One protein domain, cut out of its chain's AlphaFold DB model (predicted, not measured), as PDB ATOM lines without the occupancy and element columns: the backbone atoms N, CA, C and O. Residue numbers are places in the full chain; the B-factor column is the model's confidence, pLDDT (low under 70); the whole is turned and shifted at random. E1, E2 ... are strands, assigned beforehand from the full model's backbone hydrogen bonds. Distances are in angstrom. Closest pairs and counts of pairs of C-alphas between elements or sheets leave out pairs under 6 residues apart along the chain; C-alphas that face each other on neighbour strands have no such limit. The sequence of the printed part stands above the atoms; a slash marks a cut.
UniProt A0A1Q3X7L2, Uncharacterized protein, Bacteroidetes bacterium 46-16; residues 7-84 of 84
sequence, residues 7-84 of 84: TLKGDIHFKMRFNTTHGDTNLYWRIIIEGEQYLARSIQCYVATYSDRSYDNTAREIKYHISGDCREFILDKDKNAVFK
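Overview. This is residues 7 to 84 of the 84 residues of an uncharacterized protein of Bacteroidetes bacterium 46-16 (UniProt A0A1Q3X7L2). A single strongly twisted sheet folds over on itself where its two long strands, E1 and E6, bend sharply, bringing the short strands E7 and E4 over E2 and E3. The hairpin of E5 and E6 reaches out from this body, and residues 56 to 61 at its tip stick out. The printed part has 78 residues with seven named strands, E1 to E7 in chain order, and no named helix: the class is all strand. The branched sheet is mixed, with E4 and E7 its parallel pair. The whole is compact, with a radius of gyration of the C-alphas of 12.8 A and spans of 37 by 26 by 21 A.

Along the chain. E1, residues 7 to 22, begins at C-alpha 7 (40.182, -16.638, 54.044), measures 22.5 A and bends by 139 degrees at Gly 10. E2 is residues 26 to 33, 21.7 A, and E3 residues 36 to 40. E4 is residues 42 to 45 and E5 residues 49 to 56, 22.1 A. E6, residues 61 to 75, measures 27.5 A and bends by 124 degrees at Arg 71. E7, residues 80 to 83, ends at C-alpha 83 (42.037, -7.228, 50.528).

Arrangement. E1, E2 and E3 form a meander, each strand the antiparallel neighbour of the one before, with N 17 and O 30 at 2.9 A and N 31 and O 38 at 2.8 A. E6 is antiparallel to E1, N 16 and O 66 being 2.7 A apart. E5, E6 and E7 form a second meander; N 52 and O 65 are 2.9 A apart, N 82 and O 74 also 2.9 A. E5 and E7 lie on the other side of E6 from E1. E4 is parallel to E7, with N 44 and O 81 at 2.9 A. The closest C-alphas of E3 and E7, Ala 40 and Asn 80, are 5.6 A apart.

Size, cuts and confidence. The C-alphas farthest apart, Gly 10 and Arg 60, are 37.3 A apart. The printed part has no cut, and its six links between strands are tight. The pLDDT is under 70 at residues 19 to 26.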
ATOM      1  N   THR A   7      38.947 -17.369  53.760       96.38
ATOM      2  CA  THR A   7      40.182 -16.638  54.044       96.38
ATOM      3  C   THR A   7      41.331 -17.296  53.301       96.38
ATOM      4  O   THR A   7      41.605 -18.474  53.521       96.38
ATOM      5  N   LEU A   8      41.992 -16.531  52.438       96.81
ATOM      6  CA  LEU A   8      43.194 -16.935  51.715       96.81
ATOM      7  C   LEU A   8      44.372 -16.090  52.207       96.81
ATOM      8  O   LEU A   8      44.204 -14.904  52.499       96.81
ATOM      9  N   LYS A   9      45.555 -16.699  52.302       96.94
ATOM     10  CA  LYS A   9      46.797 -16.046  52.739       96.94
ATOM     11  C   LYS A   9      47.950 -16.451  51.830       96.94
ATOM     12  O   LYS A   9      47.996 -17.599  51.400       96.94
ATOM     13  N   GLY A  10      48.898 -15.545  51.616       95.94
ATOM     14  CA  GLY A  10      50.064 -15.771  50.755       95.94
ATOM     15  C   GLY A  10      50.229 -14.644  49.746       95.94
ATOM     16  O   GLY A  10      49.668 -13.578  49.943       95.94
ATOM     17  N   ASP A  11      50.994 -14.861  48.682       96.62
ATOM     18  CA  ASP A  11      51.092 -13.899  47.580       96.62
ATOM     19  C   ASP A  11      49.913 -14.096  46.623       96.62
ATOM     20  O   ASP A  11      49.932 -14.978  45.768       96.62
ATOM     21  N   ILE A  12      48.852 -13.309  46.818       97.38
ATOM     22  CA  ILE A  12      47.583 -13.468  46.106       97.38
ATOM     23  C   ILE A  12      47.490 -12.431  44.999       97.38
ATOM     24  O   ILE A  12      47.333 -11.243  45.272       97.38
ATOM     25  N   HIS A  13      47.473 -12.896  43.752       97.50
ATOM     26  CA  HIS A  13      47.076 -12.074  42.617       97.50
ATOM     27  C   HIS A  13      45.559 -12.154  42.411       97.50
ATOM     28  O   HIS A  13      45.009 -13.240  42.198       97.50
ATOM     29  N   PHE A  14      44.875 -11.009  42.426       96.31
ATOM     30  CA  PHE A  14      43.431 -10.947  42.215       96.31
ATOM     31  C   PHE A  14      43.061 -10.094  41.003       96.31
ATOM     32  O   PHE A  14      43.701  -9.095  40.669       96.31
ATOM     33  N   LYS A  15      41.944 -10.461  40.373       95.81
ATOM     34  CA  LYS A  15      41.263  -9.657  39.353       95.81
ATOM     35  C   LYS A  15      39.814  -9.460  39.767       95.81
ATOM     36  O   LYS A  15      39.167 -10.395  40.222       95.81
ATOM     37  N   MET A  16      39.274  -8.267  39.580       93.56
ATOM     38  CA  MET A  16      37.897  -7.920  39.908       93.56
ATOM     39  C   MET A  16      37.207  -7.259  38.726       93.56
ATOM     40  O   MET A  16      37.819  -6.530  37.939       93.56
ATOM     41  N   ARG A  17      35.905  -7.511  38.612       88.69
ATOM     42  CA  ARG A  17      35.025  -6.864  37.640       88.69
ATOM     43  C   ARG A  17      33.732  -6.442  38.319       88.69
ATOM     44  O   ARG A  17      33.161  -7.203  39.104       88.69
ATOM     45  N   PHE A  18      33.291  -5.236  37.990       79.44
ATOM     46  CA  PHE A  18      31.975  -4.731  38.361       79.44
ATOM     47  C   PHE A  18      30.919  -5.288  37.391       79.44
ATOM     48  O   PHE A  18      31.258  -5.627  36.258       79.44
ATOM     49  N   ASN A  19      29.656  -5.354  37.814       67.00
ATOM     50  CA  ASN A  19      28.500  -5.736  36.987       67.00
ATOM     51  C   ASN A  19      28.380  -7.211  36.601       67.00
ATOM     52  O   ASN A  19      28.196  -7.554  35.436       67.00
ATOM     53  N   THR A  20      28.360  -8.103  37.588       59.91
ATOM     54  CA  THR A  20      27.638  -9.363  37.376       59.91
ATOM     55  C   THR A  20      26.259  -9.259  37.992       59.91
ATOM     56  O   THR A  20      26.131  -9.258  39.218       59.91
ATOM     57  N   THR A  21      25.237  -9.175  37.144       58.12
ATOM     58  CA  THR A  21      23.876  -9.560  37.512       58.12
ATOM     59  C   THR A  21      23.896 -11.045  37.855       58.12
ATOM     60  O   THR A  21      24.297 -11.889  37.051       58.12
ATOM     61  N   HIS A  22      23.553 -11.372  39.099       55.28
ATOM     62  CA  HIS A  22      23.388 -12.752  39.540       55.28
ATOM     63  C   HIS A  22      21.918 -12.972  39.897       55.28
ATOM     64  O   HIS A  22      21.434 -12.435  40.897       55.28
ATOM     65  N   GLY A  23      21.207 -13.720  39.049       63.25
ATOM     66  CA  GLY A  23      19.741 -13.740  39.052       63.25
ATOM     67  C   GLY A  23      19.151 -12.387  38.635       63.25
ATOM     68  O   GLY A  23      19.804 -11.619  37.930       63.25
ATOM     69  N   ASP A  24      17.942 -12.081  39.114       56.34
ATOM     70  CA  ASP A  24      17.149 -10.928  38.650       56.34
ATOM     71  C   ASP A  24      17.351  -9.616  39.431       56.34
ATOM     72  O   ASP A  24      16.670  -8.636  39.144       56.34
ATOM     73  N   THR A  25      18.205  -9.555  40.465       55.88
ATOM     74  CA  THR A  25      18.033  -8.475  41.471       55.88
ATOM     75  C   THR A  25      19.269  -7.828  42.088       55.88
ATOM     76  O   THR A  25      19.101  -6.793  42.721       55.88
ATOM     77  N   ASN A  26      20.498  -8.342  41.955       65.06
ATOM     78  CA  ASN A  26      21.633  -7.730  42.668       65.06
ATOM     79  C   ASN A  26      22.922  -7.678  41.838       65.06
ATOM     80  O   ASN A  26      23.349  -8.686  41.272       65.06
ATOM     81  N   LEU A  27      23.546  -6.496  41.813       72.75
ATOM     82  CA  LEU A  27      24.884  -6.269  41.272       72.75
ATOM     83  C   LEU A  27      25.921  -6.777  42.282       72.75
ATOM     84  O   LEU A  27      25.951  -6.324  43.426       72.75
ATOM     85  N   TYR A  28      26.766  -7.716  41.859       85.56
ATOM     86  CA  TYR A  28      27.919  -8.184  42.631       85.56
ATOM     87  C   TYR A  28      29.222  -7.849  41.908       85.56
ATOM     88  O   TYR A  28      29.282  -7.791  40.675       85.56
ATOM     89  N   TRP A  29      30.278  -7.703  42.698       89.88
ATOM     90  CA  TRP A  29      31.656  -7.796  42.256       89.88
ATOM     91  C   TRP A  29      32.009  -9.257  42.021       89.88
ATOM     92  O   TRP A  29      31.839 -10.096  42.911       89.88
ATOM     93  N   ARG A  30      32.542  -9.556  40.837       91.94
ATOM     94  CA  ARG A  30      33.182 -10.842  40.561       91.94
ATOM     95  C   ARG A  30      34.673 -10.698  40.807       91.94
ATOM     96  O   ARG A  30      35.333  -9.938  40.104       91.94
ATOM     97  N   ILE A  31      35.178 -11.450  41.770       94.12
ATOM     98  CA  ILE A  31      36.591 -11.559  42.122       94.12
ATOM     99  C   ILE A  31      37.103 -12.886  41.558       94.12
ATOM    100  O   ILE A  31      36.414 -13.900  41.645       94.12
ATOM    101  N   ILE A  32      38.287 -12.874  40.959       95.31
ATOM    102  CA  ILE A  32      38.953 -14.029  40.367       95.31
ATOM    103  C   ILE A  32      40.331 -14.141  41.015       95.31
ATOM    104  O   ILE A  32      41.140 -13.221  40.875       95.31
ATOM    105  N   ILE A  33      40.585 -15.251  41.702       95.94
ATOM    106  CA  ILE A  33      41.863 -15.579  42.349       95.94
ATOM    107  C   ILE A  33      42.228 -16.994  41.907       95.94
ATOM    108  O   ILE A  33      41.410 -17.893  42.050       95.94
ATOM    109  N   GLU A  34      43.405 -17.175  41.301       91.88
ATOM    110  CA  GLU A  34      43.903 -18.492  40.841       91.88
ATOM    111  C   GLU A  34      42.914 -19.292  39.959       91.88
ATOM    112  O   GLU A  34      42.919 -20.517  39.920       91.88
ATOM    113  N   GLY A  35      42.047 -18.594  39.218       91.44
ATOM    114  CA  GLY A  35      41.007 -19.204  38.377       91.44
ATOM    115  C   GLY A  35      39.684 -19.482  39.099       91.44
ATOM    116  O   GLY A  35      38.663 -19.664  38.433       91.44
ATOM    117  N   GLU A  36      39.655 -19.416  40.429       94.56
ATOM    118  CA  GLU A  36      38.432 -19.510  41.223       94.56
ATOM    119  C   GLU A  36      37.671 -18.183  41.258       94.56
ATOM    120  O   GLU A  36      38.262 -17.101  41.300       94.56
ATOM    121  N   GLN A  37      36.337 -18.264  41.244       93.44
ATOM    122  CA  GLN A  37      35.459 -17.095  41.232       93.44
ATOM    123  C   GLN A  37      34.715 -16.922  42.551       93.44
ATOM    124  O   GLN A  37      34.038 -17.828  43.035       93.44
ATOM    125  N   TYR A  38      34.748 -15.695  43.060       92.44
ATOM    126  CA  TYR A  38      34.071 -15.277  44.277       92.44
ATOM    127  C   TYR A  38      33.142 -14.098  43.978       92.44
ATOM    128  O   TYR A  38      33.499 -13.180  43.238       92.44
ATOM    129  N   LEU A  39      31.936 -14.113  44.550       91.69
ATOM    130  CA  LEU A  39      30.975 -13.013  44.430       91.69
ATOM    131  C   LEU A  39      30.924 -12.212  45.729       91.69
ATOM    132  O   LEU A  39      30.654 -12.788  46.787       91.69
ATOM    133  N   ALA A  40      31.124 -10.900  45.632       92.06
ATOM    134  CA  ALA A  40      31.078  -9.966  46.752       92.06
ATOM    135  C   ALA A  40      30.082  -8.823  46.494       92.06
ATOM    136  O   ALA A  40      29.967  -8.322  45.380       92.06
ATOM    137  N   ARG A  41      29.335  -8.413  47.519       90.38
ATOM    138  CA  ARG A  41      28.446  -7.239  47.505       90.38
ATOM    139  C   ARG A  41      29.219  -5.944  47.700       90.38
ATOM    140  O   ARG A  41      28.859  -4.929  47.118       90.38
ATOM    141  N   SER A  42      30.273  -5.985  48.507       91.94
ATOM    142  CA  SER A  42      31.122  -4.835  48.808       91.94
ATOM    143  C   SER A  42      32.597  -5.229  48.752       91.94
ATOM    144  O   SER A  42      32.942  -6.400  48.931       91.94
ATOM    145  N   ILE A  43      33.454  -4.247  48.476       93.25
ATOM    146  CA  ILE A  43      34.905  -4.403  48.375       93.25
ATOM    147  C   ILE A  43      35.557  -3.331  49.241       93.25
ATOM    148  O   ILE A  43      35.273  -2.147  49.075       93.25
ATOM    149  N   GLN A  44      36.462  -3.741  50.123       95.81
ATOM    150  CA  GLN A  44      37.438  -2.862  50.759       95.81
ATOM    151  C   GLN A  44      38.833  -3.311  50.336       95.81
ATOM    152  O   GLN A  44      39.217  -4.458  50.551       95.81
ATOM    153  N   CYS A  45      39.587  -2.414  49.713       94.06
ATOM    154  CA  CYS A  45      40.909  -2.718  49.187       94.06
ATOM    155  C   CYS A  45      41.930  -1.802  49.861       94.06
ATOM    156  O   CYS A  45      41.901  -0.592  49.648       94.06
ATOM    157  N   TYR A  46      42.796  -2.378  50.697       96.19
ATOM    158  CA  TYR A  46      43.860  -1.664  51.416       96.19
ATOM    159  C   TYR A  46      45.227  -1.809  50.732       96.19
ATOM    160  O   TYR A  46      46.259  -1.514  51.329       96.19
ATOM    161  N   VAL A  47      45.233  -2.266  49.480       94.75
ATOM    162  CA  VAL A  47      46.432  -2.501  48.673       94.75
ATOM    163  C   VAL A  47      46.413  -1.637  47.417       94.75
ATOM    164  O   VAL A  47      45.364  -1.138  46.999       94.75
ATOM    165  N   ALA A  48      47.581  -1.455  46.803       95.19
ATOM    166  CA  ALA A  48      47.670  -0.795  45.508       95.19
ATOM    167  C   ALA A  48      46.900  -1.600  44.451       95.19
ATOM    168  O   ALA A  48      46.949  -2.830  44.421       95.19
ATOM    169  N   THR A  49      46.191  -0.891  43.576       95.25
ATOM    170  CA  THR A  49      45.429  -1.504  42.489       95.25
ATOM    171  C   THR A  49      45.750  -0.838  41.166       95.25
ATOM    172  O   THR A  49      46.090   0.343  41.101       95.25
ATOM    173  N   TYR A  50      45.603  -1.617  40.106       94.38
ATOM    174  CA  TYR A  50      45.708  -1.176  38.726       94.38
ATOM    175  C   TYR A  50      44.347  -1.369  38.070       94.38
ATOM    176  O   TYR A  50      43.691  -2.394  38.285       94.38
ATOM    177  N   SER A  51      43.909  -0.395  37.279       92.56
ATOM    178  CA  SER A  51      42.614  -0.446  36.609       92.56
ATOM    179  C   SER A  51      42.733  -0.203  35.112       92.56
ATOM    180  O   SER A  51      43.588   0.548  34.649       92.56
ATOM    181  N   ASP A  52      41.861  -0.866  34.360       91.62
ATOM    182  CA  ASP A  52      41.694  -0.685  32.922       91.62
ATOM    183  C   ASP A  52      40.202  -0.768  32.568       91.62
ATOM    184  O   ASP A  52      39.386  -1.283  33.342       91.62
ATOM    185  N   ARG A  53      39.820  -0.254  31.400       89.38
ATOM    186  CA  ARG A  53      38.454  -0.343  30.883       89.38
ATOM    187  C   ARG A  53      38.448  -0.854  29.450       89.38
ATOM    188  O   ARG A  53      39.214  -0.398  28.609       89.38
ATOM    189  N   SER A  54      37.506  -1.739  29.156       88.00
ATOM    190  CA  SER A  54      37.244  -2.216  27.799       88.00
ATOM    191  C   SER A  54      35.775  -2.013  27.440       88.00
ATOM    192  O   SER A  54      34.915  -1.958  28.318       88.00
ATOM    193  N   TYR A  55      35.475  -1.858  26.152       85.94
ATOM    194  CA  TYR A  55      34.095  -1.813  25.673       85.94
ATOM    195  C   TYR A  55      33.692  -3.191  25.152       85.94
ATOM    196  O   TYR A  55      34.347  -3.744  24.266       85.94
ATOM    197  N   ASP A  56      32.617  -3.744  25.703       83.19
ATOM    198  CA  ASP A  56      32.026  -4.983  25.219       83.19
ATOM    199  C   ASP A  56      31.015  -4.655  24.117       83.19
ATOM    200  O   ASP A  56      29.932  -4.131  24.380       83.19
ATOM    201  N   ASN A  57      31.366  -4.970  22.870       86.06
ATOM    202  CA  ASN A  57      30.502  -4.715  21.717       86.06
ATOM    203  C   ASN A  57      29.195  -5.519  21.752       86.06
ATOM    204  O   ASN A  57      28.189  -5.060  21.214       86.06
ATOM    205  N   THR A  58      29.199  -6.703  22.367       84.62
ATOM    206  CA  THR A  58      28.029  -7.584  22.442       84.62
ATOM    207  C   THR A  58      27.046  -7.083  23.492       84.62
ATOM    208  O   THR A  58      25.857  -6.966  23.208       84.62
ATOM    209  N   ALA A  59      27.539  -6.740  24.681       79.88
ATOM    210  CA  ALA A  59      26.716  -6.195  25.762       79.88
ATOM    211  C   ALA A  59      26.459  -4.678  25.631       79.88
ATOM    212  O   ALA A  59      25.622  -4.131  26.343       79.88
ATOM    213  N   ARG A  60      27.147  -4.006  24.695       84.88
ATOM    214  CA  ARG A  60      27.110  -2.551  24.462       84.88
ATOM    215  C   ARG A  60      27.380  -1.741  25.736       84.88
ATOM    216  O   ARG A  60      26.736  -0.725  25.990       84.88
ATOM    217  N   GLU A  61      28.343  -2.191  26.538       82.12
ATOM    218  CA  GLU A  61      28.668  -1.614  27.846       82.12
ATOM    219  C   GLU A  61      30.179  -1.447  28.053       82.12
ATOM    220  O   GLU A  61      30.997  -2.150  27.455       82.12
ATOM    221  N   ILE A  62      30.562  -0.528  28.944       83.56
ATOM    222  CA  ILE A  62      31.945  -0.409  29.418       83.56
ATOM    223  C   ILE A  62      32.150  -1.381  30.578       83.56
ATOM    224  O   ILE A  62      31.451  -1.319  31.591       83.56
ATOM    225  N   LYS A  63      33.164  -2.234  30.454       82.56
ATOM    226  CA  LYS A  63      33.630  -3.130  31.507       82.56
ATOM    227  C   LYS A  63      34.846  -2.532  32.187       82.56
ATOM    228  O   LYS A  63      35.827  -2.181  31.537       82.56
ATOM    229  N   TYR A  64      34.778  -2.464  33.509       85.38
ATOM    230  CA  TYR A  64      35.887  -2.038  34.350       85.38
ATOM    231  C   TYR A  64      36.622  -3.263  34.886       85.38
ATOM    232  O   TYR A  64      36.012  -4.194  35.423       85.38
ATOM    233  N   HIS A  65      37.937  -3.254  34.729       89.56
ATOM    234  CA  HIS A  65      38.846  -4.279  35.203       89.56
ATOM    235  C   HIS A  65      39.715  -3.676  36.295       89.56
ATOM    236  O   HIS A  65      40.323  -2.630  36.093       89.56
ATOM    237  N   ILE A  66      39.769  -4.331  37.446       93.81
ATOM    238  CA  ILE A  66      40.641  -3.942  38.555       93.81
ATOM    239  C   ILE A  66      41.496  -5.155  38.880       93.81
ATOM    240  O   ILE A  66      40.972  -6.261  38.950       93.81
ATOM    241  N   SER A  67      42.797  -4.981  39.048       96.12
ATOM    242  CA  SER A  67      43.699  -6.054  39.474       96.12
ATOM    243  C   SER A  67      44.651  -5.536  40.539       96.12
ATOM    244  O   SER A  67      44.876  -4.329  40.648       96.12
ATOM    245  N   GLY A  68      45.211  -6.444  41.318       96.56
ATOM    246  CA  GLY A  68      46.196  -6.113  42.332       96.56
ATOM    247  C   GLY A  68      46.747  -7.366  42.981       96.56
ATOM    248  O   GLY A  68      46.342  -8.485  42.653       96.56
ATOM    249  N   ASP A  69      47.654  -7.138  43.918       97.38
ATOM    250  CA  ASP A  69      48.305  -8.178  44.695       97.38
ATOM    251  C   ASP A  69      48.083  -7.882  46.181       97.38
ATOM    252  O   ASP A  69      48.156  -6.728  46.611       97.38
ATOM    253  N   CYS A  70      47.762  -8.904  46.970       97.50
ATOM    254  CA  CYS A  70      47.542  -8.767  48.409       97.50
ATOM    255  C   CYS A  70      48.127  -9.952  49.180       97.50
ATOM    256  O   CYS A  70      48.461 -10.986  48.597       97.50
ATOM    257  N   ARG A  71      48.270  -9.797  50.501       97.94
ATOM    258  CA  ARG A  71      48.776 -10.854  51.391       97.94
ATOM    259  C   ARG A  71      47.658 -11.659  52.040       97.94
ATOM    260  O   ARG A  71      47.868 -12.806  52.447       97.94
ATOM    261  N   GLU A  72      46.476 -11.060  52.148       97.88
ATOM    262  CA  GLU A  72      45.293 -11.679  52.727       97.88
ATOM    263  C   GLU A  72      44.029 -11.273  51.957       97.88
ATOM    264  O   GLU A  72      43.793 -10.094  51.678       97.88
ATOM    265  N   PHE A  73      43.193 -12.263  51.639       97.56
ATOM    266  CA  PHE A  73      41.847 -12.070  51.100       97.56
ATOM    267  C   PHE A  73      40.823 -12.681  52.053       97.56
ATOM    268  O   PHE A  73      40.949 -13.841  52.448       97.56
ATOM    269  N   ILE A  74      39.791 -11.912  52.402       97.69
ATOM    270  CA  ILE A  74      38.697 -12.354  53.272       97.69
ATOM    271  C   ILE A  74      37.373 -12.103  52.558       97.69
ATOM    272  O   ILE A  74      37.116 -10.979  52.136       97.69
ATOM    273  N   LEU A  75      36.513 -13.120  52.485       96.69
ATOM    274  CA  LEU A  75      35.117 -12.988  52.066       96.69
ATOM    275  C   LEU A  75      34.207 -13.509  53.173       96.69
ATOM    276  O   LEU A  75      34.198 -14.707  53.463       96.69
ATOM    277  N   ASP A  76      33.433 -12.617  53.780       94.88
ATOM    278  CA  ASP A  76      32.530 -12.991  54.864       94.88
ATOM    279  C   ASP A  76      31.213 -13.622  54.368       94.88
ATOM    280  O   ASP A  76      30.889 -13.678  53.173       94.88
ATOM    281  N   LYS A  77      30.417 -14.103  55.327       92.50
ATOM    282  CA  LYS A  77      29.093 -14.695  55.086       92.50
ATOM    283  C   LYS A  77      28.098 -13.730  54.421       92.50
ATOM    284  O   LYS A  77      27.191 -14.178  53.715       92.50
ATOM    285  N   ASP A  78      28.278 -12.428  54.620       91.56
ATOM    286  CA  ASP A  78      27.418 -11.358  54.114       91.56
ATOM    287  C   ASP A  78      27.887 -10.838  52.747       91.56
ATOM    288  O   ASP A  78      27.234  -9.986  52.140       91.56
ATOM    289  N   LYS A  79      28.941 -11.462  52.204       91.88
ATOM    290  CA  LYS A  79      29.570 -11.166  50.918       91.88
ATOM    291  C   LYS A  79      30.318  -9.834  50.911       91.88
ATOM    292  O   LYS A  79      30.432  -9.220  49.855       91.88
ATOM    293  N   ASN A  80      30.862  -9.398  52.039       93.81
ATOM    294  CA  ASN A  80      31.834  -8.310  52.067       93.81
ATOM    295  C   ASN A  80      33.233  -8.887  51.855       93.81
ATOM    296  O   ASN A  80      33.628  -9.834  52.540       93.81
ATOM    297  N   ALA A  81      33.963  -8.335  50.888       96.00
ATOM    298  CA  ALA A  81      35.321  -8.746  50.576       96.00
ATOM    299  C   ALA A  81      36.336  -7.694  51.024       96.00
ATOM    300  O   ALA A  81      36.146  -6.496  50.804       96.00
ATOM    301  N   VAL A  82      37.428  -8.159  51.628       97.69
ATOM    302  CA  VAL A  82      38.535  -7.323  52.092       97.69
ATOM    303  C   VAL A  82      39.857  -7.858  51.547       97.69
ATOM    304  O   VAL A  82      40.125  -9.055  51.658       97.69
ATOM    305  N   PHE A  83      40.677  -6.959  51.002       97.38
ATOM    306  CA  PHE A  83      42.037  -7.228  50.528       97.38
ATOM    307  C   PHE A  83      43.030  -6.435  51.381       97.38
ATOM    308  O   PHE A  83      42.880  -5.212  51.492       97.38
ATOM    309  N   LYS A  84      44.006  -7.119  51.984       95.56
ATOM    310  CA  LYS A  84      45.039  -6.535  52.855       95.56
ATOM    311  C   LYS A  84      46.434  -7.003  52.468       95.56
ATOM    312  O   LYS A  84      46.562  -8.147  51.970       95.56
TER     313      LYS A  84